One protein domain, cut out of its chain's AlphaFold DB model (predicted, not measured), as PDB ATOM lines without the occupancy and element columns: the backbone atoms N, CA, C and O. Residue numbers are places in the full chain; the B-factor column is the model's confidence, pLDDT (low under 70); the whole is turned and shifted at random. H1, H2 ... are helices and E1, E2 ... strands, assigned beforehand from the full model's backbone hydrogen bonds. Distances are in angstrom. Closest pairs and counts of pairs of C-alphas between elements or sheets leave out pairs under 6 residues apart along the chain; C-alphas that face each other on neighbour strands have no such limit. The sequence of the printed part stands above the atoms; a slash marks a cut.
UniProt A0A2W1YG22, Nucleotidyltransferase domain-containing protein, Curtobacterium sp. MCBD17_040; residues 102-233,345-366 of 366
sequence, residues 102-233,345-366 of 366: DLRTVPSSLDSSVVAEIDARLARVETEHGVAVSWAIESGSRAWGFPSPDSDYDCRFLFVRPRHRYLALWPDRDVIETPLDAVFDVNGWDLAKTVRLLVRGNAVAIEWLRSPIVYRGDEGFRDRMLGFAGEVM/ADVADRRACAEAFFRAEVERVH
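Overview. This is residues 102 to 233 and 345 to 366 of the 366 residues of the protein "Nucleotidyltransferase domain-containing protein" of Curtobacterium sp. MCBD17_040 (UniProt A0A2W1YG22). A twisted sheet of six strands lies in the middle, with the long helix H1 over one face and a cluster of four helices, H2 to H5, on the other side. In the cluster the short helix H3 lies across the strands over E3 and H2 stands up from the sheet, while H4 and H5 run side by side in opposite directions and only graze the sheet. The printed 154 residues hold five named helices and six named strands, in the order E1 H1 E2 E3 E4 E5 H2 H3 E6 H4 H5; the sheet, E1 E6 E2 E3 E5 E4, is mixed. The class is mixed, helices and strands, and the whole is compact, with a radius of gyration of the C-alphas of 15.7 A and spans of 47 by 32 by 26 A.

Arrangement. In the sheet, E2, residues 132 to 138, and E3, residues 153 to 160, form an antiparallel hairpin, with N 158 and O 135 2.8 A apart. E5, residues 184 to 190, is parallel to E3, with N 189 and O 157 at 2.8 A, and forms a hairpin with edge strand E4, residues 175 to 177, with N 188 and O 176 at 2.8 A. E6, residues 214 to 217, is antiparallel to E2, N 136 and O 216 at 2.8 A, and to edge strand E1, residues 103 to 105, N 105 and O 214 at 2.8 A. H1, residues 112 to 129, is on the sheet at a height of 8.8 A, only just slantwise at 31 degrees to E3 on the local plane. H2, residues 191 to 199, and H3, residues 204 to 209, are on the opposite face; H2 stands up from the sheet, and the two touch at Thr 194 and Ala 205, C-alphas 6.3 A apart. H5, residues 349 to 365, touches H2, closest C-alphas Val 195 and Ala 354 at 6.4 A, and H4, residues 219 to 232, closest C-alphas Val 232 and Arg 350 at 5.6 A; H4 and H5 run opposite ways at a shallow tilt of 11 degrees. E1, H1, E2 is a split strand-helix-strand unit, its strands running the same way with E6 between them, and its crossover is left-handed; E5, H2 H3, E6 is another, with E2 and E3 between, right-handed. Every O i to N i+4 pair is within hydrogen-bond range in H1, H2, H3 and H4, and 12 of 13 in H5.

Along the chain. E1 begins at C-alpha 103 (148.978, 168.935, 97.557). H1 spans 25.6 A, E2 17.9 A, E3 22.9 A, E5 19.8 A and H4 19.9 A. H5 spans 24.8 A and ends at C-alpha 365 (160.444, 178.296, 105.174).

Size, cuts and confidence. The C-alphas farthest apart are those of Ser 113 and Ala 345, 49.6 A. Residues 234 to 344 are not printed, and C-alphas 233 and 345 are 12.8 A apart across the cut. The links E2 to E3 and E3 to E4 are long. The mean pLDDT of the printed part is 92.5; residues 345 and 366 are under 70.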
ATOM      1  N   ASP A 102     153.118 169.647  97.955       81.62
ATOM      2  CA  ASP A 102     152.769 168.250  97.644       81.62
ATOM      3  C   ASP A 102     151.272 168.077  97.317       81.62
ATOM      4  O   ASP A 102     150.879 167.195  96.554       81.62
ATOM      5  N   LEU A 103     150.414 168.971  97.826       89.31
ATOM      6  CA  LEU A 103     148.978 168.935  97.557       89.31
ATOM      7  C   LEU A 103     148.637 169.666  96.251       89.31
ATOM      8  O   LEU A 103     148.882 170.866  96.093       89.31
ATOM      9  N   ARG A 104     148.008 168.936  95.326       94.38
ATOM     10  CA  ARG A 104     147.456 169.447  94.068       94.38
ATOM     11  C   ARG A 104     146.112 168.785  93.782       94.38
ATOM     12  O   ARG A 104     145.987 167.564  93.804       94.38
ATOM     13  N   THR A 105     145.117 169.601  93.468       95.12
ATOM     14  CA  THR A 105     143.731 169.192  93.228       95.12
ATOM     15  C   THR A 105     143.209 169.997  92.045       95.12
ATOM     16  O   THR A 105     142.547 171.015  92.208       95.12
ATOM     17  N   VAL A 106     143.567 169.577  90.832       94.38
ATOM     18  CA  VAL A 106     143.126 170.213  89.582       94.38
ATOM     19  C   VAL A 106     142.244 169.211  88.831       94.38
ATOM     20  O   VAL A 106     142.753 168.158  88.441       94.38
ATOM     21  N   PRO A 107     140.940 169.478  88.637       91.94
ATOM     22  CA  PRO A 107     140.066 168.557  87.922       91.94
ATOM     23  C   PRO A 107     140.391 168.555  86.423       91.94
ATOM     24  O   PRO A 107     140.755 169.580  85.849       91.94
ATOM     25  N   SER A 108     140.197 167.411  85.764       89.12
ATOM     26  CA  SER A 108     140.492 167.202  84.334       89.12
ATOM     27  C   SER A 108     139.629 168.022  83.362       89.12
ATOM     28  O   SER A 108     139.828 167.949  82.152       89.12
ATOM     29  N   SER A 109     138.677 168.803  83.877       87.56
ATOM     30  CA  SER A 109     137.886 169.788  83.138       87.56
ATOM     31  C   SER A 109     138.575 171.151  82.984       87.56
ATOM     32  O   SER A 109     138.074 171.992  82.238       87.56
ATOM     33  N   LEU A 110     139.702 171.396  83.668       89.12
ATOM     34  CA  LEU A 110     140.553 172.562  83.417       89.12
ATOM     35  C   LEU A 110     141.528 172.268  82.267       89.12
ATOM     36  O   LEU A 110     142.115 171.191  82.191       89.12
ATOM     37  N   ASP A 111     141.716 173.253  81.388       90.44
ATOM     38  CA  ASP A 111     142.631 173.156  80.250       90.44
ATOM     39  C   ASP A 111     144.084 172.991  80.734       90.44
ATOM     40  O   ASP A 111     144.615 173.821  81.475       90.44
ATOM     41  N   SER A 112     144.744 171.912  80.310       93.00
ATOM     42  CA  SER A 112     146.092 171.566  80.767       93.00
ATOM     43  C   SER A 112     147.169 172.564  80.325       93.00
ATOM     44  O   SER A 112     148.181 172.697  81.014       93.00
ATOM     45  N   SER A 113     146.956 173.302  79.232       93.25
ATOM     46  CA  SER A 113     147.861 174.367  78.784       93.25
ATOM     47  C   SER A 113     147.726 175.630  79.640       93.25
ATOM     48  O   SER A 113     148.731 176.237  80.008       93.25
ATOM     49  N   VAL A 114     146.499 175.966  80.051       92.38
ATOM     50  CA  VAL A 114     146.217 177.053  81.004       92.38
ATOM     51  C   VAL A 114     146.824 176.731  82.368       92.38
ATOM     52  O   VAL A 114     147.512 177.566  82.953       92.38
ATOM     53  N   VAL A 115     146.625 175.505  82.858       94.69
ATOM     54  CA  VAL A 115     147.201 175.035  84.128       94.69
ATOM     55  C   VAL A 115     148.734 175.111  84.097       94.69
ATOM     56  O   VAL A 115     149.334 175.609  85.048       94.69
ATOM     57  N   ALA A 116     149.370 174.709  82.992       95.19
ATOM     58  CA  ALA A 116     150.822 174.805  82.830       95.19
ATOM     59  C   ALA A 116     151.341 176.260  82.792       95.19
ATOM     60  O   ALA A 116     152.405 176.541  83.345       95.19
ATOM     61  N   GLU A 117     150.603 177.203  82.194       95.25
ATOM     62  CA  GLU A 117     150.957 178.631  82.235       95.25
ATOM     63  C   GLU A 117     150.769 179.233  83.639       95.25
ATOM     64  O   GLU A 117     151.584 180.056  84.059       95.25
ATOM     65  N   ILE A 118     149.772 178.783  84.415       95.44
ATOM     66  CA  ILE A 118     149.635 179.146  85.837       95.44
ATOM     67  C   ILE A 118     150.838 178.633  86.635       95.44
ATOM     68  O   ILE A 118     151.482 179.423  87.326       95.44
ATOM     69  N   ASP A 119     151.218 177.362  86.484       95.69
ATOM     70  CA  ASP A 119     152.418 176.806  87.123       95.69
ATOM     71  C   ASP A 119     153.685 177.600  86.735       95.69
ATOM     72  O   ASP A 119     154.497 177.953  87.595       95.69
ATOM     73  N   ALA A 120     153.822 177.983  85.459       95.44
ATOM     74  CA  ALA A 120     154.929 178.803  84.968       95.44
ATOM     75  C   ALA A 120     154.904 180.255  85.488       95.44
ATOM     76  O   ALA A 120     155.963 180.867  85.655       95.44
ATOM     77  N   ARG A 121     153.730 180.850  85.742       95.94
ATOM     78  CA  ARG A 121     153.601 182.166  86.404       95.94
ATOM     79  C   ARG A 121     153.987 182.089  87.871       95.94
ATOM     80  O   ARG A 121     154.745 182.929  88.343       95.94
ATOM     81  N   LEU A 122     153.519 181.063  88.572       96.12
ATOM     82  CA  LEU A 122     153.824 180.856  89.983       96.12
ATOM     83  C   LEU A 122     155.330 180.576  90.191       96.12
ATOM     84  O   LEU A 122     155.924 181.138  91.108       96.12
ATOM     85  N   ALA A 123     155.980 179.819  89.300       95.38
ATOM     86  CA  ALA A 123     157.436 179.618  89.316       95.38
ATOM     87  C   ALA A 123     158.244 180.892  88.970       95.38
ATOM     88  O   ALA A 123     159.315 181.127  89.543       95.38
ATOM     89  N   ARG A 124     157.732 181.748  88.068       96.06
ATOM     90  CA  ARG A 124     158.296 183.089  87.808       96.06
ATOM     91  C   ARG A 124     158.210 183.977  89.046       96.06
ATOM     92  O   ARG A 124     159.232 184.513  89.452       96.06
ATOM     93  N   VAL A 125     157.050 184.050  89.707       96.44
ATOM     94  CA  VAL A 125     156.857 184.810  90.959       96.44
ATOM     95  C   VAL A 125     157.884 184.419  92.026       96.44
ATOM     96  O   VAL A 125     158.511 185.291  92.628       96.44
ATOM     97  N   GLU A 126     158.095 183.117  92.227       95.62
ATOM     98  CA  GLU A 126     159.087 182.599  93.174       95.62
ATOM     99  C   GLU A 126     160.519 183.037  92.838       95.62
ATOM    100  O   GLU A 126     161.274 183.443  93.722       95.62
ATOM    101  N   THR A 127     160.875 183.001  91.552       96.00
ATOM    102  CA  THR A 127     162.222 183.320  91.058       96.00
ATOM    103  C   THR A 127     162.500 184.827  91.032       96.00
ATOM    104  O   THR A 127     163.581 185.263  91.422       96.00
ATOM    105  N   GLU A 128     161.536 185.629  90.579       96.06
ATOM    106  CA  GLU A 128     161.680 187.071  90.341       96.06
ATOM    107  C   GLU A 128     161.525 187.899  91.624       96.06
ATOM    108  O   GLU A 128     162.216 188.904  91.796       96.06
ATOM    109  N   HIS A 129     160.664 187.470  92.556       95.81
ATOM    110  CA  HIS A 129     160.476 188.151  93.843       95.81
ATOM    111  C   HIS A 129     161.231 187.497  95.008       95.81
ATOM    112  O   HIS A 129     161.370 188.126  96.060       95.81
ATOM    113  N   GLY A 130     161.721 186.262  94.847       95.00
ATOM    114  CA  GLY A 130     162.442 185.533  95.893       95.00
ATOM    115  C   GLY A 130     161.568 185.161  97.094       95.00
ATOM    116  O   GLY A 130     162.050 185.201  98.225       95.00
ATOM    117  N   VAL A 131     160.288 184.849  96.863       96.06
ATOM    118  CA  VAL A 131     159.284 184.512  97.893       96.06
ATOM    119  C   VAL A 131     158.753 183.098  97.683       96.06
ATOM    120  O   VAL A 131     158.541 182.715  96.540       96.06
ATOM    121  N   ALA A 132     158.510 182.338  98.750       95.62
ATOM    122  CA  ALA A 132     157.985 180.975  98.648       95.62
ATOM    123  C   ALA A 132     156.465 180.983  98.503       95.62
ATOM    124  O   ALA A 132     155.791 181.605  99.323       95.62
ATOM    125  N   VAL A 133     155.915 180.284  97.507       96.69
ATOM    126  CA  VAL A 133     154.459 180.169  97.324       96.69
ATOM    127  C   VAL A 133     153.955 178.908  98.027       96.69
ATOM    128  O   VAL A 133     153.928 177.821  97.454       96.69
ATOM    129  N   SER A 134     153.557 179.061  99.291       96.19
ATOM    130  CA  SER A 134     153.120 177.955 100.155       96.19
ATOM    131  C   SER A 134     151.725 177.417  99.819       96.19
ATOM    132  O   SER A 134     151.403 176.288 100.184       96.19
ATOM    133  N   TRP A 135     150.883 178.204  99.143       97.75
ATOM    134  CA  TRP A 135     149.517 177.812  98.779       97.75
ATOM    135  C   TRP A 135     149.047 178.576  97.536       97.75
ATOM    136  O   TRP A 135     149.134 179.802  97.522       97.75
ATOM    137  N   ALA A 136     148.554 177.892  96.504       97.94
ATOM    138  CA  ALA A 136     148.046 178.488  95.269       97.94
ATOM    139  C   ALA A 136     146.825 177.724  94.733       97.94
ATOM    140  O   ALA A 136     146.857 176.502  94.569       97.94
ATOM    141  N   ILE A 137     145.756 178.464  94.448       97.62
ATOM    142  CA  ILE A 137     144.386 177.971  94.250       97.62
ATOM    143  C   ILE A 137     143.660 178.746  93.149       97.62
ATOM    144  O   ILE A 137     144.086 179.834  92.764       97.62
ATOM    145  N   GLU A 138     142.548 178.211  92.651       96.44
ATOM    146  CA  GLU A 138     141.557 178.979  91.884       96.44
ATOM    147  C   GLU A 138     140.602 179.692  92.855       96.44
ATOM    148  O   GLU A 138     140.170 179.107  93.847       96.44
ATOM    149  N   SER A 139     140.242 180.942  92.569       92.00
ATOM    150  CA  SER A 139     139.390 181.803  93.405       92.00
ATOM    151  C   SER A 139     138.267 182.476  92.604       92.00
ATOM    152  O   SER A 139     137.877 183.610  92.895       92.00
ATOM    153  N   GLY A 140     137.776 181.794  91.570       88.25
ATOM    154  CA  GLY A 140     136.803 182.333  90.624       88.25
ATOM    155  C   GLY A 140     135.489 181.570  90.575       88.25
ATOM    156  O   GLY A 140     135.170 180.730  91.420       88.25
ATOM    157  N   SER A 141     134.745 181.815  89.496       87.56
ATOM    158  CA  SER A 141     133.476 181.138  89.192       87.56
ATOM    159  C   SER A 141     133.586 179.608  89.243       87.56
ATOM    160  O   SER A 141     132.655 178.954  89.709       87.56
ATOM    161  N   ARG A 142     134.731 179.052  88.819       90.31
ATOM    162  CA  ARG A 142     135.056 177.619  88.872       90.31
ATOM    163  C   ARG A 142     135.116 177.109  90.313       90.31
ATOM    164  O   ARG A 142     134.385 176.184  90.649       90.31
ATOM    165  N   ALA A 143     135.928 177.745  91.158       92.06
ATOM    166  CA  ALA A 143     136.121 177.348  92.555       92.06
ATOM    167  C   ALA A 143     134.858 177.506  93.413       92.06
ATOM    168  O   ALA A 143     134.669 176.747  94.351       92.06
ATOM    169  N   TRP A 144     133.961 178.437  93.075       91.06
ATOM    170  CA  TRP A 144     132.678 178.593  93.773       91.06
ATOM    171  C   TRP A 144     131.580 177.596  93.347       91.06
ATOM    172  O   TRP A 144     130.445 177.727  93.805       91.06
ATOM    173  N   GLY A 145     131.863 176.643  92.451       88.69
ATOM    174  CA  GLY A 145     130.859 175.703  91.928       88.69
ATOM    175  C   GLY A 145     129.906 176.305  90.885       88.69
ATOM    176  O   GLY A 145     128.850 175.745  90.606       88.69
ATOM    177  N   PHE A 146     130.272 177.439  90.278       85.12
ATOM    178  CA  PHE A 146     129.490 178.142  89.255       85.12
ATOM    179  C   PHE A 146     130.282 178.380  87.946       85.12
ATOM    180  O   PHE A 146     130.310 179.525  87.464       85.12
ATOM    181  N   PRO A 147     130.948 177.372  87.350       81.44
ATOM    182  CA  PRO A 147     131.697 177.561  86.110       81.44
ATOM    183  C   PRO A 147     130.794 178.075  84.975       81.44
ATOM    184  O   PRO A 147     129.602 177.785  84.907       81.44
ATOM    185  N   SER A 148     131.382 178.862  84.080       75.12
ATOM    186  CA  SER A 148     130.796 179.296  82.806       75.12
ATOM    187  C   SER A 148     131.913 179.270  81.759       75.12
ATOM    188  O   SER A 148     133.050 179.572  82.143       75.12
ATOM    189  N   PRO A 149     131.639 178.921  80.486       71.31
ATOM    190  CA  PRO A 149     132.678 178.744  79.468       71.31
ATOM    191  C   PRO A 149     133.627 179.940  79.340       71.31
ATOM    192  O   PRO A 149     134.837 179.756  79.235       71.31
ATOM    193  N   ASP A 150     133.089 181.156  79.434       72.94
ATOM    194  CA  ASP A 150     133.821 182.408  79.230       72.94
ATOM    195  C   ASP A 150     134.243 183.034  80.582       72.94
ATOM    196  O   ASP A 150     134.128 184.238  80.808       72.94
ATOM    197  N   SER A 151     134.673 182.191  81.530       77.00
ATOM    198  CA  SER A 151     135.227 182.632  82.818       77.00
ATOM    199  C   SER A 151     136.744 182.789  82.759       77.00
ATOM    200  O   SER A 151     137.452 181.840  82.419       77.00
ATOM    201  N   ASP A 152     137.230 183.935  83.217       85.81
ATOM    202  CA  ASP A 152     138.642 184.205  83.516       85.81
ATOM    203  C   ASP A 152     139.195 183.174  84.527       85.81
ATOM    204  O   ASP A 152     138.422 182.604  85.302       85.81
ATOM    205  N   TYR A 153     140.500 182.892  84.518       89.62
ATOM    206  CA  TYR A 153     141.158 182.015  85.496       89.62
ATOM    207  C   TYR A 153     141.696 182.846  86.663       89.62
ATOM    208  O   TYR A 153     142.685 183.573  86.535       89.62
ATOM    209  N   ASP A 154     141.015 182.740  87.802       93.81
ATOM    210  CA  ASP A 154     141.245 183.538  89.005       93.81
ATOM    211  C   ASP A 154     142.271 182.859  89.927       93.81
ATOM    212  O   ASP A 154     141.958 182.480  91.060       93.81
ATOM    213  N   CYS A 155     143.517 182.688  89.483       96.25
ATOM    214  CA  CYS A 155     144.535 182.110  90.357       96.25
ATOM    215  C   CYS A 155     144.876 183.075  91.507       96.25
ATOM    216  O   CYS A 155     145.184 184.254  91.295       96.25
ATOM    217  N   ARG A 156     144.835 182.576  92.745       98.00
ATOM    218  CA  ARG A 156     145.263 183.310  93.939       98.00
ATOM    219  C   ARG A 156     146.267 182.503  94.734       98.00
ATOM    220  O   ARG A 156     146.210 181.277  94.744       98.00
ATOM    221  N   PHE A 157     147.193 183.184  95.400       98.00
ATOM    222  CA  PHE A 157     148.239 182.507  96.162       98.00
ATOM    223  C   PHE A 157     148.644 183.227  97.450       98.00
ATOM    224  O   PHE A 157     148.505 184.441  97.591       98.00
ATOM    225  N   LEU A 158     149.167 182.456  98.398       98.25
ATOM    226  CA  LEU A 158     149.770 182.916  99.644       98.25
ATOM    227  C   LEU A 158     151.281 182.705  99.560       98.25
ATOM    228  O   LEU A 158     151.729 181.634  99.142       98.25
ATOM    229  N   PHE A 159     152.063 183.713  99.953       97.50
ATOM    230  CA  PHE A 159     153.521 183.635  99.886       97.50
ATOM    231  C   PHE A 159     154.240 184.118 101.151       97.50
ATOM    232  O   PHE A 159     153.781 185.021 101.851       97.50
ATOM    233  N   VAL A 160     155.414 183.541 101.408       97.44
ATOM    234  CA  VAL A 160     156.289 183.851 102.548       97.44
ATOM    235  C   VAL A 160     157.589 184.477 102.040       97.44
ATOM    236  O   VAL A 160     158.232 183.948 101.132       97.44
ATOM    237  N   ARG A 161     157.986 185.626 102.603       95.88
ATOM    238  CA  ARG A 161     159.253 186.295 102.262       95.88
ATOM    239  C   ARG A 161     160.410 185.788 103.140       95.88
ATOM    240  O   ARG A 161     160.200 185.555 104.330       95.88
ATOM    241  N   PRO A 162     161.654 185.773 102.622       94.75
ATOM    242  CA  PRO A 162     162.864 185.609 103.425       94.75
ATOM    243  C   PRO A 162     162.853 186.497 104.670       94.75
ATOM    244  O   PRO A 162     162.654 187.704 104.554       94.75
ATOM    245  N   ARG A 163     163.131 185.926 105.852       94.62
ATOM    246  CA  ARG A 163     163.062 186.603 107.169       94.62
ATOM    247  C   ARG A 163     163.646 188.023 107.189       94.62
ATOM    248  O   ARG A 163     163.066 188.919 107.796       94.62
ATOM    249  N   HIS A 164     164.767 188.255 106.503       93.81
ATOM    250  CA  HIS A 164     165.417 189.569 106.441       93.81
ATOM    251  C   HIS A 164     164.577 190.654 105.730       93.81
ATOM    252  O   HIS A 164     164.745 191.835 106.016       93.81
ATOM    253  N   ARG A 165     163.648 190.282 104.838       94.94
ATOM    254  CA  ARG A 165     162.733 191.206 104.139       94.94
ATOM    255  C   ARG A 165     161.657 191.754 105.076       94.94
ATOM    256  O   ARG A 165     161.293 192.917 104.942       94.94
ATOM    257  N   TYR A 166     161.224 190.968 106.066       95.62
ATOM    258  CA  TYR A 166     160.324 191.421 107.135       95.62
ATOM    259  C   TYR A 166     161.004 192.332 108.171       95.62
ATOM    260  O   TYR A 166     160.317 192.995 108.941       95.62
ATOM    261  N   LEU A 167     162.340 192.401 108.169       94.12
ATOM    262  CA  LEU A 167     163.142 193.298 109.008       94.12
ATOM    263  C   LEU A 167     163.620 194.556 108.250       94.12
ATOM    264  O   LEU A 167     164.455 195.304 108.755       94.12
ATOM    265  N   ALA A 168     163.127 194.791 107.030       93.75
ATOM    266  CA  ALA A 168     163.514 195.942 106.221       93.75
ATOM    267  C   ALA A 168     162.850 197.241 106.715       93.75
ATOM    268  O   ALA A 168     161.635 197.294 106.896       93.75
ATOM    269  N   LEU A 169     163.642 198.316 106.841       95.56
ATOM    270  CA  LEU A 169     163.165 199.660 107.215       95.56
ATOM    271  C   LEU A 169     162.093 200.208 106.252       95.56
ATOM    272  O   LEU A 169     161.209 200.956 106.661       95.56
ATOM    273  N   TRP A 170     162.158 199.796 104.986       95.31
ATOM    274  CA  TRP A 170     161.117 200.007 103.985       95.31
ATOM    275  C   TRP A 170     160.586 198.634 103.546       95.31
ATOM    276  O   TRP A 170     161.264 197.943 102.779       95.31
ATOM    277  N   PRO A 171     159.419 198.200 104.059       90.94
ATOM    278  CA  PRO A 171     158.800 196.943 103.654       90.94
ATOM    279  C   PRO A 171     158.426 196.925 102.167       90.94
ATOM    280  O   PRO A 171     158.062 197.951 101.590       90.94
ATOM    281  N   ASP A 172     158.464 195.738 101.559       92.00
ATOM    282  CA  ASP A 172     157.897 195.523 100.224       92.00
ATOM    283  C   ASP A 172     156.365 195.689 100.236       92.00
ATOM    284  O   ASP A 172     155.717 195.630 101.286       92.00
ATOM    285  N   ARG A 173     155.755 195.794  99.047       95.56
ATOM    286  CA  ARG A 173     154.299 195.630  98.909       95.56
ATOM    287  C   ARG A 173     153.870 194.254  99.425       95.56
ATOM    288  O   ARG A 173     154.507 193.238  99.150       95.56
ATOM    289  N   ASP A 174     152.749 194.214 100.134       96.69
ATOM    290  CA  ASP A 174     152.197 192.988 100.721       96.69
ATOM    291  C   ASP A 174     151.304 192.190  99.739       96.69
ATOM    292  O   ASP A 174     150.615 191.252 100.134       96.69
ATOM    293  N   VAL A 175     151.346 192.554  98.452       97.94
ATOM    294  CA  VAL A 175     150.696 191.889  97.312       97.94
ATOM    295  C   VAL A 175     151.723 191.729  96.189       97.94
ATOM    296  O   VAL A 175     152.578 192.603  96.008       97.94
ATOM    297  N   ILE A 176     151.621 190.632  95.442       97.50
ATOM    298  CA  ILE A 176     152.287 190.432  94.150       97.50
ATOM    299  C   ILE A 176     151.207 190.154  93.106       97.50
ATOM    300  O   ILE A 176     150.473 189.177  93.224       97.50
ATOM    301  N   GLU A 177     151.123 190.995  92.084       95.44
ATOM    302  CA  GLU A 177     150.292 190.811  90.898       95.44
ATOM    303  C   GLU A 177     151.189 190.474  89.701       95.44
ATOM    304  O   GLU A 177     152.178 191.164  89.448       95.44
ATOM    305  N   THR A 178     150.846 189.430  88.945       91.75
ATOM    306  CA  THR A 178     151.461 189.194  87.627       91.75
ATOM    307  C   THR A 178     150.869 190.160  86.585       91.75
ATOM    308  O   THR A 178     149.847 190.799  86.855       91.75
ATOM    309  N   PRO A 179     151.475 190.310  85.390       86.56
ATOM    310  CA  PRO A 179     150.879 191.106  84.321       86.56
ATOM    311  C   PRO A 179     149.471 190.611  83.966       86.56
ATOM    312  O   PRO A 179     149.301 189.472  83.534       86.56
ATOM    313  N   LEU A 180     148.477 191.485  84.142       75.00
ATOM    314  CA  LEU A 180     147.086 191.232  83.766       75.00
ATOM    315  C   LEU A 180     146.964 190.986  82.260       75.00
ATOM    316  O   LEU A 180     147.456 191.777  81.450       75.00
ATOM    317  N   ASP A 181     146.222 189.946  81.901       78.00
ATOM    318  CA  ASP A 181     145.752 189.698  80.542       78.00
ATOM    319  C   ASP A 181     144.256 189.323  80.549       78.00
ATOM    320  O   ASP A 181     143.578 189.450  81.566       78.00
ATOM    321  N   ALA A 182     143.712 188.947  79.390       79.25
ATOM    322  CA  ALA A 182     142.281 188.683  79.205       79.25
ATOM    323  C   ALA A 182     141.850 187.234  79.527       79.25
ATOM    324  O   ALA A 182     140.741 186.843  79.172       79.25
ATOM    325  N   VAL A 183     142.731 186.422  80.120       85.44
ATOM    326  CA  VAL A 183     142.493 185.004  80.447       85.44
ATOM    327  C   VAL A 183     142.906 184.687  81.885       85.44
ATOM    328  O   VAL A 183     142.244 183.880  82.534       85.44
ATOM    329  N   PHE A 184     143.965 185.318  82.395       89.62
ATOM    330  CA  PHE A 184     144.549 185.037  83.704       89.62
ATOM    331  C   PHE A 184     144.578 186.287  84.600       89.62
ATOM    332  O   PHE A 184     145.303 187.246  84.322       89.62
ATOM    333  N   ASP A 185     143.898 186.230  85.747       93.06
ATOM    334  CA  ASP A 185     144.224 187.077  86.900       93.06
ATOM    335  C   ASP A 185     145.007 186.216  87.894       93.06
ATOM    336  O   ASP A 185     144.424 185.379  88.582       93.06
ATOM    337  N   VAL A 186     146.332 186.393  87.951       95.38
ATOM    338  CA  VAL A 186     147.199 185.717  88.931       95.38
ATOM    339  C   VAL A 186     147.796 186.761  89.869       95.38
ATOM    340  O   VAL A 186     148.706 187.504  89.487       95.38
ATOM    341  N   ASN A 187     147.296 186.804  91.104       96.69
ATOM    342  CA  ASN A 187     147.798 187.676  92.166       96.69
ATOM    343  C   ASN A 187     147.791 186.976  93.532       96.69
ATOM    344  O   ASN A 187     147.053 186.021  93.747       96.69
ATOM    345  N   GLY A 188     148.623 187.430  94.465       97.81
ATOM    346  CA  GLY A 188     148.784 186.766  95.754       97.81
ATOM    347  C   GLY A 188     149.173 187.690  96.893       97.81
ATOM    348  O   GLY A 188     149.576 188.838  96.687       97.81
ATOM    349  N   TRP A 189     149.025 187.185  98.115       98.56
ATOM    350  CA  TRP A 189     149.171 187.932  99.362       98.56
ATOM    351  C   TRP A 189     150.333 187.425 100.211       98.56
ATOM    352  O   TRP A 189     150.526 186.225 100.405       98.56
ATOM    353  N   ASP A 190     151.064 188.382 100.775       98.44
ATOM    354  CA  ASP A 190     152.108 188.144 101.763       98.44
ATOM    355  C   ASP A 190     151.529 187.526 103.047       98.44
ATOM    356  O   ASP A 190     150.481 187.955 103.533       98.44
ATOM    357  N   LEU A 191     152.238 186.567 103.645       98.12
ATOM    358  CA  LEU A 191     151.854 185.899 104.892       98.12
ATOM    359  C   LEU A 191     151.416 186.882 105.988       98.12
ATOM    360  O   LEU A 191     150.373 186.687 106.615       98.12
ATOM    361  N   ALA A 192     152.161 187.972 106.197       97.50
ATOM    362  CA  ALA A 192     151.833 188.952 107.224       97.50
ATOM    363  C   ALA A 192     150.547 189.726 106.883       97.50
ATOM    364  O   ALA A 192     149.824 190.134 107.791       97.50
ATOM    365  N   LYS A 193     150.221 189.925 105.595       97.88
ATOM    366  CA  LYS A 193     148.911 190.457 105.176       97.88
ATOM    367  C   LYS A 193     147.805 189.482 105.541       97.88
ATOM    368  O   LYS A 193     146.844 189.890 106.183       97.88
ATOM    369  N   THR A 194     147.949 188.220 105.158       98.00
ATOM    370  CA  THR A 194     146.917 187.192 105.334       98.00
ATOM    371  C   THR A 194     146.617 186.960 106.813       98.00
ATOM    372  O   THR A 194     145.458 187.029 107.213       98.00
ATOM    373  N   VAL A 195     147.648 186.857 107.657       97.75
ATOM    374  CA  VAL A 195     147.516 186.811 109.124       97.75
ATOM    375  C   VAL A 195     146.777 188.048 109.664       97.75
ATOM    376  O   VAL A 195     145.800 187.914 110.403       97.75
ATOM    377  N   ARG A 196     147.153 189.268 109.239       96.06
ATOM    378  CA  ARG A 196     146.440 190.511 109.617       96.06
ATOM    379  C   ARG A 196     144.987 190.556 109.128       96.06
ATOM    380  O   ARG A 196     144.179 191.255 109.737       96.06
ATOM    381  N   LEU A 197     144.653 189.881 108.028       94.81
ATOM    382  CA  LEU A 197     143.301 189.829 107.464       94.81
ATOM    383  C   LEU A 197     142.405 188.828 108.206       94.81
ATOM    384  O   LEU A 197     141.263 189.179 108.507       94.81
ATOM    385  N   LEU A 198     142.933 187.658 108.583       94.69
ATOM    386  CA  LEU A 198     142.238 186.675 109.422       94.69
ATOM    387  C   LEU A 198     141.862 187.287 110.783       94.69
ATOM    388  O   LEU A 198     140.686 187.330 111.130       94.69
ATOM    389  N   VAL A 199     142.811 187.915 111.491       92.62
ATOM    390  CA  VAL A 199     142.557 188.613 112.779       92.62
ATOM    391  C   VAL A 199     141.477 189.707 112.665       92.62
ATOM    392  O   VAL A 199     140.775 190.005 113.632       92.62
ATOM    393  N   ARG A 200     141.315 190.309 111.477       89.00
ATOM    394  CA  ARG A 200     140.283 191.320 111.176       89.00
ATOM    395  C   ARG A 200     138.940 190.729 110.720       89.00
ATOM    396  O   ARG A 200     138.022 191.498 110.450       89.00
ATOM    397  N   GLY A 201     138.811 189.406 110.624       87.88
ATOM    398  CA  GLY A 201     137.586 188.728 110.193       87.88
ATOM    399  C   GLY A 201     137.326 188.764 108.683       87.88
ATOM    400  O   GLY A 201     136.183 188.597 108.269       87.88
ATOM    401  N   ASN A 202     138.344 189.004 107.847       89.62
ATOM    402  CA  ASN A 202     138.173 188.961 106.393       89.62
ATOM    403  C   ASN A 202     138.119 187.502 105.909       89.62
ATOM    404  O   ASN A 202     139.132 186.799 105.936       89.62
ATOM    405  N   ALA A 203     136.947 187.067 105.445       91.62
ATOM    406  CA  ALA A 203     136.704 185.677 105.077       91.62
ATOM    407  C   ALA A 203     137.376 185.242 103.762       91.62
ATOM    408  O   ALA A 203     137.590 184.049 103.583       91.62
ATOM    409  N   VAL A 204     137.803 186.163 102.885       93.81
ATOM    410  CA  VAL A 204     138.508 185.816 101.627       93.81
ATOM    411  C   VAL A 204     139.780 184.997 101.893       93.81
ATOM    412  O   VAL A 204     140.134 184.121 101.110       93.81
ATOM    413  N   ALA A 205     140.442 185.220 103.034       93.31
ATOM    414  CA  ALA A 205     141.584 184.406 103.447       93.31
ATOM    415  C   ALA A 205     141.183 182.966 103.845       93.31
ATOM    416  O   ALA A 205     141.952 182.048 103.574       93.31
ATOM    417  N   ILE A 206     139.987 182.750 104.419       94.00
ATOM    418  CA  ILE A 206     139.419 181.401 104.609       94.00
ATOM    419  C   ILE A 206     139.124 180.779 103.242       94.00
ATOM    420  O   ILE A 206     139.504 179.637 103.014       94.00
ATOM    421  N   GLU A 207     138.478 181.518 102.333       95.12
ATOM    422  CA  GLU A 207     138.104 181.000 101.010       95.12
ATOM    423  C   GLU A 207     139.320 180.466 100.253       95.12
ATOM    424  O   GLU A 207     139.294 179.335  99.780       95.12
ATOM    425  N   TRP A 208     140.430 181.208 100.220       96.62
ATOM    426  CA  TRP A 208     141.651 180.735  99.562       96.62
ATOM    427  C   TRP A 208     142.194 179.451 100.209       96.62
ATOM    428  O   TRP A 208     142.578 178.527  99.499       96.62
ATOM    429  N   LEU A 209     142.168 179.335 101.539       95.62
ATOM    430  CA  LEU A 209     142.557 178.112 102.262       95.62
ATOM    431  C   LEU A 209     141.572 176.937 102.073       95.62
ATOM    432  O   LEU A 209     141.898 175.811 102.441       95.62
ATOM    433  N   ARG A 210     140.378 177.194 101.524       95.38
ATOM    434  CA  ARG A 210     139.254 176.252 101.378       95.38
ATOM    435  C   ARG A 210     138.839 175.995  99.929       95.38
ATOM    436  O   ARG A 210     137.816 175.354  99.710       95.38
ATOM    437  N   SER A 211     139.596 176.486  98.949       96.31
ATOM    438  CA  SER A 211     139.262 176.267  97.542       96.31
ATOM    439  C   SER A 211     139.340 174.780  97.181       96.31
ATOM    440  O   SER A 211     140.367 174.152  97.456       96.31
ATOM    441  N   PRO A 212     138.315 174.215  96.513       95.06
ATOM    442  CA  PRO A 212     138.342 172.832  96.041       95.06
ATOM    443  C   PRO A 212     139.298 172.620  94.853       95.06
ATOM    444  O   PRO A 212     139.486 171.487  94.414       95.06
ATOM    445  N   ILE A 213     139.888 173.693  94.306       95.88
ATOM    446  CA  ILE A 213     140.820 173.641  93.176       95.88
ATOM    447  C   ILE A 213     142.173 174.215  93.615       95.88
ATOM    448  O   ILE A 213     142.357 175.431  93.709       95.88
ATOM    449  N   VAL A 214     143.129 173.319  93.861       97.31
ATOM    450  CA  VAL A 214     144.486 173.627  94.332       97.31
ATOM    451  C   VAL A 214     145.478 173.404  93.198       97.31
ATOM    452  O   VAL A 214     145.719 172.265  92.798       97.31
ATOM    453  N   TYR A 215     146.090 174.477  92.695       96.62
ATOM    454  CA  TYR A 215     147.164 174.376  91.705       96.62
ATOM    455  C   TYR A 215     148.430 173.790  92.346       96.62
ATOM    456  O   TYR A 215     149.028 172.873  91.786       96.62
ATOM    457  N   ARG A 216     148.820 174.269  93.534       94.56
ATOM    458  CA  ARG A 216     149.905 173.688  94.348       94.56
ATOM    459  C   ARG A 216     149.852 174.195  95.793       94.56
ATOM    460  O   ARG A 216     149.616 175.383  95.997       94.56
ATOM    461  N   GLY A 217     150.116 173.351  96.789       94.00
ATOM    462  CA  GLY A 217     150.143 173.777  98.193       94.00
ATOM    463  C   GLY A 217     150.877 172.839  99.159       94.00
ATOM    464  O   GLY A 217     150.938 171.632  98.945       94.00
ATOM    465  N   ASP A 218     151.434 173.401 100.234       94.12
ATOM    466  CA  ASP A 218     151.798 172.663 101.451       94.12
ATOM    467  C   ASP A 218     150.510 172.455 102.270       94.12
ATOM    468  O   ASP A 218     149.914 173.413 102.770       94.12
ATOM    469  N   GLU A 219     150.051 171.204 102.382       93.56
ATOM    470  CA  GLU A 219     148.870 170.848 103.179       93.56
ATOM    471  C   GLU A 219     149.060 171.201 104.658       93.56
ATOM    472  O   GLU A 219     148.168 171.784 105.273       93.56
ATOM    473  N   GLY A 220     150.254 170.971 105.209       94.56
ATOM    474  CA  GLY A 220     150.568 171.348 106.579       94.56
ATOM    475  C   GLY A 220     150.518 172.863 106.786       94.56
ATOM    476  O   GLY A 220     150.105 173.313 107.851       94.56
ATOM    477  N   PHE A 221     150.922 173.668 105.799       95.69
ATOM    478  CA  PHE A 221     150.743 175.125 105.843       95.69
ATOM    479  C   PHE A 221     149.260 175.501 105.836       95.69
ATOM    480  O   PHE A 221     148.847 176.312 106.667       95.69
ATOM    481  N   ARG A 222     148.447 174.885 104.967       95.94
ATOM    482  CA  ARG A 222     146.989 175.094 104.943       95.94
ATOM    483  C   ARG A 222     146.343 174.734 106.281       95.94
ATOM    484  O   ARG A 222     145.568 175.535 106.795       95.94
ATOM    485  N   ASP A 223     146.702 173.607 106.883       96.00
ATOM    486  CA  ASP A 223     146.125 173.166 108.158       96.00
ATOM    487  C   ASP A 223     146.546 174.046 109.332       96.00
ATOM    488  O   ASP A 223     145.706 174.427 110.147       96.00
ATOM    489  N   ARG A 224     147.818 174.464 109.393       97.38
ATOM    490  CA  ARG A 224     148.280 175.436 110.400       97.38
ATOM    491  C   ARG A 224     147.563 176.781 110.237       97.38
ATOM    492  O   ARG A 224     147.118 177.354 111.228       97.38
ATOM    493  N   MET A 225     147.390 177.258 109.002       97.25
ATOM    494  CA  MET A 225     146.634 178.478 108.687       97.25
ATOM    495  C   MET A 225     145.141 178.370 109.053       97.25
ATOM    496  O   MET A 225     144.575 179.347 109.544       97.25
ATOM    497  N   LEU A 226     144.499 177.214 108.842       96.50
ATOM    498  CA  LEU A 226     143.098 176.977 109.219       96.50
ATOM    499  C   LEU A 226     142.915 176.834 110.736       96.50
ATOM    500  O   LEU A 226     141.964 177.398 111.272       96.50
ATOM    501  N   GLY A 227     143.832 176.160 111.437       96.44
ATOM    502  CA  GLY A 227     143.838 176.098 112.903       96.44
ATOM    503  C   GLY A 227     143.960 177.491 113.524       96.44
ATOM    504  O   GLY A 227     143.111 177.897 114.313       96.44
ATOM    505  N   PHE A 228     144.935 178.279 113.058       96.31
ATOM    506  CA  PHE A 228     145.089 179.685 113.441       96.31
ATOM    507  C   PHE A 228     143.836 180.525 113.141       96.31
ATOM    508  O   PHE A 228     143.420 181.341 113.966       96.31
ATOM    509  N   ALA A 229     143.197 180.322 111.982       94.94
ATOM    510  CA  ALA A 229     141.936 180.982 111.658       94.94
ATOM    511  C   ALA A 229     140.815 180.597 112.645       94.94
ATOM    512  O   ALA A 229     140.073 181.476 113.080       94.94
ATOM    513  N   GLY A 230     140.734 179.326 113.051       92.94
ATOM    514  CA  GLY A 230     139.812 178.853 114.088       92.94
ATOM    515  C   GLY A 230     140.007 179.533 115.448       92.94
ATOM    516  O   GLY A 230     139.023 179.819 116.124       92.94
ATOM    517  N   GLU A 231     141.249 179.857 115.826       91.75
ATOM    518  CA  GLU A 231     141.557 180.573 117.074       91.75
ATOM    519  C   GLU A 231     141.216 182.074 117.018       91.75
ATOM    520  O   GLU A 231     140.613 182.614 117.949       91.75
ATOM    521  N   VAL A 232     141.616 182.791 115.956       92.12
ATOM    522  CA  VAL A 232     141.538 184.271 115.946       92.12
ATOM    523  C   VAL A 232     140.281 184.846 115.297       92.12
ATOM    524  O   VAL A 232     139.948 186.020 115.533       92.12
ATOM    525  N   MET A 233     139.597 184.083 114.443       90.81
ATOM    526  CA  MET A 233     138.457 184.606 113.694       90.81
ATOM    527  C   MET A 233     137.183 184.591 114.526       90.81
ATOM    528  O   MET A 233     136.890 183.679 115.287       90.81
ATOM    529  N   ALA A 345     136.226 191.539 122.995       60.91
ATOM    530  CA  ALA A 345     137.101 192.487 123.684       60.91
ATOM    531  C   ALA A 345     138.573 192.050 123.740       60.91
ATOM    532  O   ALA A 345     139.457 192.907 123.817       60.91
ATOM    533  N   ASP A 346     138.848 190.745 123.646       75.12
ATOM    534  CA  ASP A 346     140.201 190.273 123.385       75.12
ATOM    535  C   ASP A 346     140.650 190.694 121.976       75.12
ATOM    536  O   ASP A 346     140.332 190.075 120.959       75.12
ATOM    537  N   VAL A 347     141.420 191.777 121.933       77.00
ATOM    538  CA  VAL A 347     142.194 192.237 120.773       77.00
ATOM    539  C   VAL A 347     143.704 192.105 121.052       77.00
ATOM    540  O   VAL A 347     144.516 192.412 120.179       77.00
ATOM    541  N   ALA A 348     144.095 191.668 122.253       80.75
ATOM    542  CA  ALA A 348     145.483 191.605 122.703       80.75
ATOM    543  C   ALA A 348     146.076 190.207 122.489       80.75
ATOM    544  O   ALA A 348     147.099 190.073 121.814       80.75
ATOM    545  N   ASP A 349     145.393 189.169 122.955       87.00
ATOM    546  CA  ASP A 349     145.872 187.790 122.921       87.00
ATOM    547  C   ASP A 349     145.780 187.251 121.488       87.00
ATOM    548  O   ASP A 349     146.741 186.673 120.979       87.00
ATOM    549  N   ARG A 350     144.727 187.615 120.739       89.50
ATOM    550  CA  ARG A 350     144.681 187.418 119.274       89.50
ATOM    551  C   ARG A 350     145.811 188.106 118.498       89.50
ATOM    552  O   ARG A 350     146.176 187.618 117.430       89.50
ATOM    553  N   ARG A 351     146.396 189.210 118.989       91.19
ATOM    554  CA  ARG A 351     147.617 189.790 118.381       91.19
ATOM    555  C   ARG A 351     148.859 188.995 118.769       91.19
ATOM    556  O   ARG A 351     149.701 188.773 117.906       91.19
ATOM    557  N   ALA A 352     148.958 188.544 120.018       92.69
ATOM    558  CA  ALA A 352     150.062 187.705 120.479       92.69
ATOM    559  C   ALA A 352     150.108 186.358 119.729       92.69
ATOM    560  O   ALA A 352     151.165 185.990 119.217       92.69
ATOM    561  N   CYS A 353     148.963 185.682 119.567       94.50
ATOM    562  CA  CYS A 353     148.836 184.482 118.735       94.50
ATOM    563  C   CYS A 353     149.224 184.777 117.274       94.50
ATOM    564  O   CYS A 353     150.070 184.085 116.713       94.50
ATOM    565  N   ALA A 354     148.714 185.862 116.680       96.56
ATOM    566  CA  ALA A 354     149.065 186.250 115.312       96.56
ATOM    567  C   ALA A 354     150.565 186.531 115.107       96.56
ATOM    568  O   ALA A 354     151.116 186.173 114.067       96.56
ATOM    569  N   GLU A 355     151.244 187.139 116.085       96.75
ATOM    570  CA  GLU A 355     152.699 187.309 116.042       96.75
ATOM    571  C   GLU A 355     153.455 185.989 116.215       96.75
ATOM    572  O   GLU A 355     154.428 185.760 115.496       96.75
ATOM    573  N   ALA A 356     153.029 185.119 117.134       96.94
ATOM    574  CA  ALA A 356     153.649 183.812 117.350       96.94
ATOM    575  C   ALA A 356     153.525 182.920 116.103       96.94
ATOM    576  O   ALA A 356     154.529 182.400 115.613       96.94
ATOM    577  N   PHE A 357     152.317 182.830 115.542       97.88
ATOM    578  CA  PHE A 357     152.023 182.112 114.306       97.88
ATOM    579  C   PHE A 357     152.846 182.647 113.127       97.88
ATOM    580  O   PHE A 357     153.531 181.884 112.445       97.88
ATOM    581  N   PHE A 358     152.848 183.970 112.918       98.06
ATOM    582  CA  PHE A 358     153.615 184.596 111.840       98.06
ATOM    583  C   PHE A 358     155.115 184.282 111.935       98.06
ATOM    584  O   PHE A 358     155.730 183.920 110.933       98.06
ATOM    585  N   ARG A 359     155.707 184.391 113.133       97.12
ATOM    586  CA  ARG A 359     157.128 184.072 113.353       97.12
ATOM    587  C   ARG A 359     157.417 182.601 113.044       97.12
ATOM    588  O   ARG A 359     158.365 182.326 112.314       97.12
ATOM    589  N   ALA A 360     156.574 181.686 113.531       96.69
ATOM    590  CA  ALA A 360     156.735 180.251 113.314       96.69
ATOM    591  C   ALA A 360     156.699 179.876 111.823       96.69
ATOM    592  O   ALA A 360     157.587 179.165 111.358       96.69
ATOM    593  N   GLU A 361     155.737 180.380 111.046       96.25
ATOM    594  CA  GLU A 361     155.659 180.052 109.615       96.25
ATOM    595  C   GLU A 361     156.798 180.685 108.793       96.25
ATOM    596  O   GLU A 361     157.287 180.056 107.857       96.25
ATOM    597  N   VAL A 362     157.313 181.864 109.174       95.69
ATOM    598  CA  VAL A 362     158.539 182.425 108.566       95.69
ATOM    599  C   VAL A 362     159.773 181.558 108.861       95.69
ATOM    600  O   VAL A 362     160.640 181.425 107.999       95.69
ATOM    601  N   GLU A 363     159.852 180.946 110.045       93.12
ATOM    602  CA  GLU A 363     160.954 180.057 110.451       93.12
ATOM    603  C   GLU A 363     160.821 178.617 109.905       93.12
ATOM    604  O   GLU A 363     161.802 177.879 109.890       93.12
ATOM    605  N   ARG A 364     159.656 178.211 109.373       90.94
ATOM    606  CA  ARG A 364     159.500 176.924 108.652       90.94
ATOM    607  C   ARG A 364     160.018 176.955 107.215       90.94
ATOM    608  O   ARG A 364     160.381 175.913 106.678       90.94
ATOM    609  N   VAL A 365     160.036 178.128 106.583       81.19
ATOM    610  CA  VAL A 365     160.444 178.296 105.174       81.19
ATOM    611  C   VAL A 365     161.948 178.625 105.046       81.19
ATOM    612  O   VAL A 365     162.524 178.498 103.956       81.19
ATOM    613  N   HIS A 366     162.611 179.040 106.138       69.50
ATOM    614  CA  HIS A 366     163.961 179.630 106.127       69.50
ATOM    615  C   HIS A 366     164.858 179.222 107.313       69.50
ATOM    616  O   HIS A 366     165.875 178.545 107.034       69.50
TER     617      HIS A 366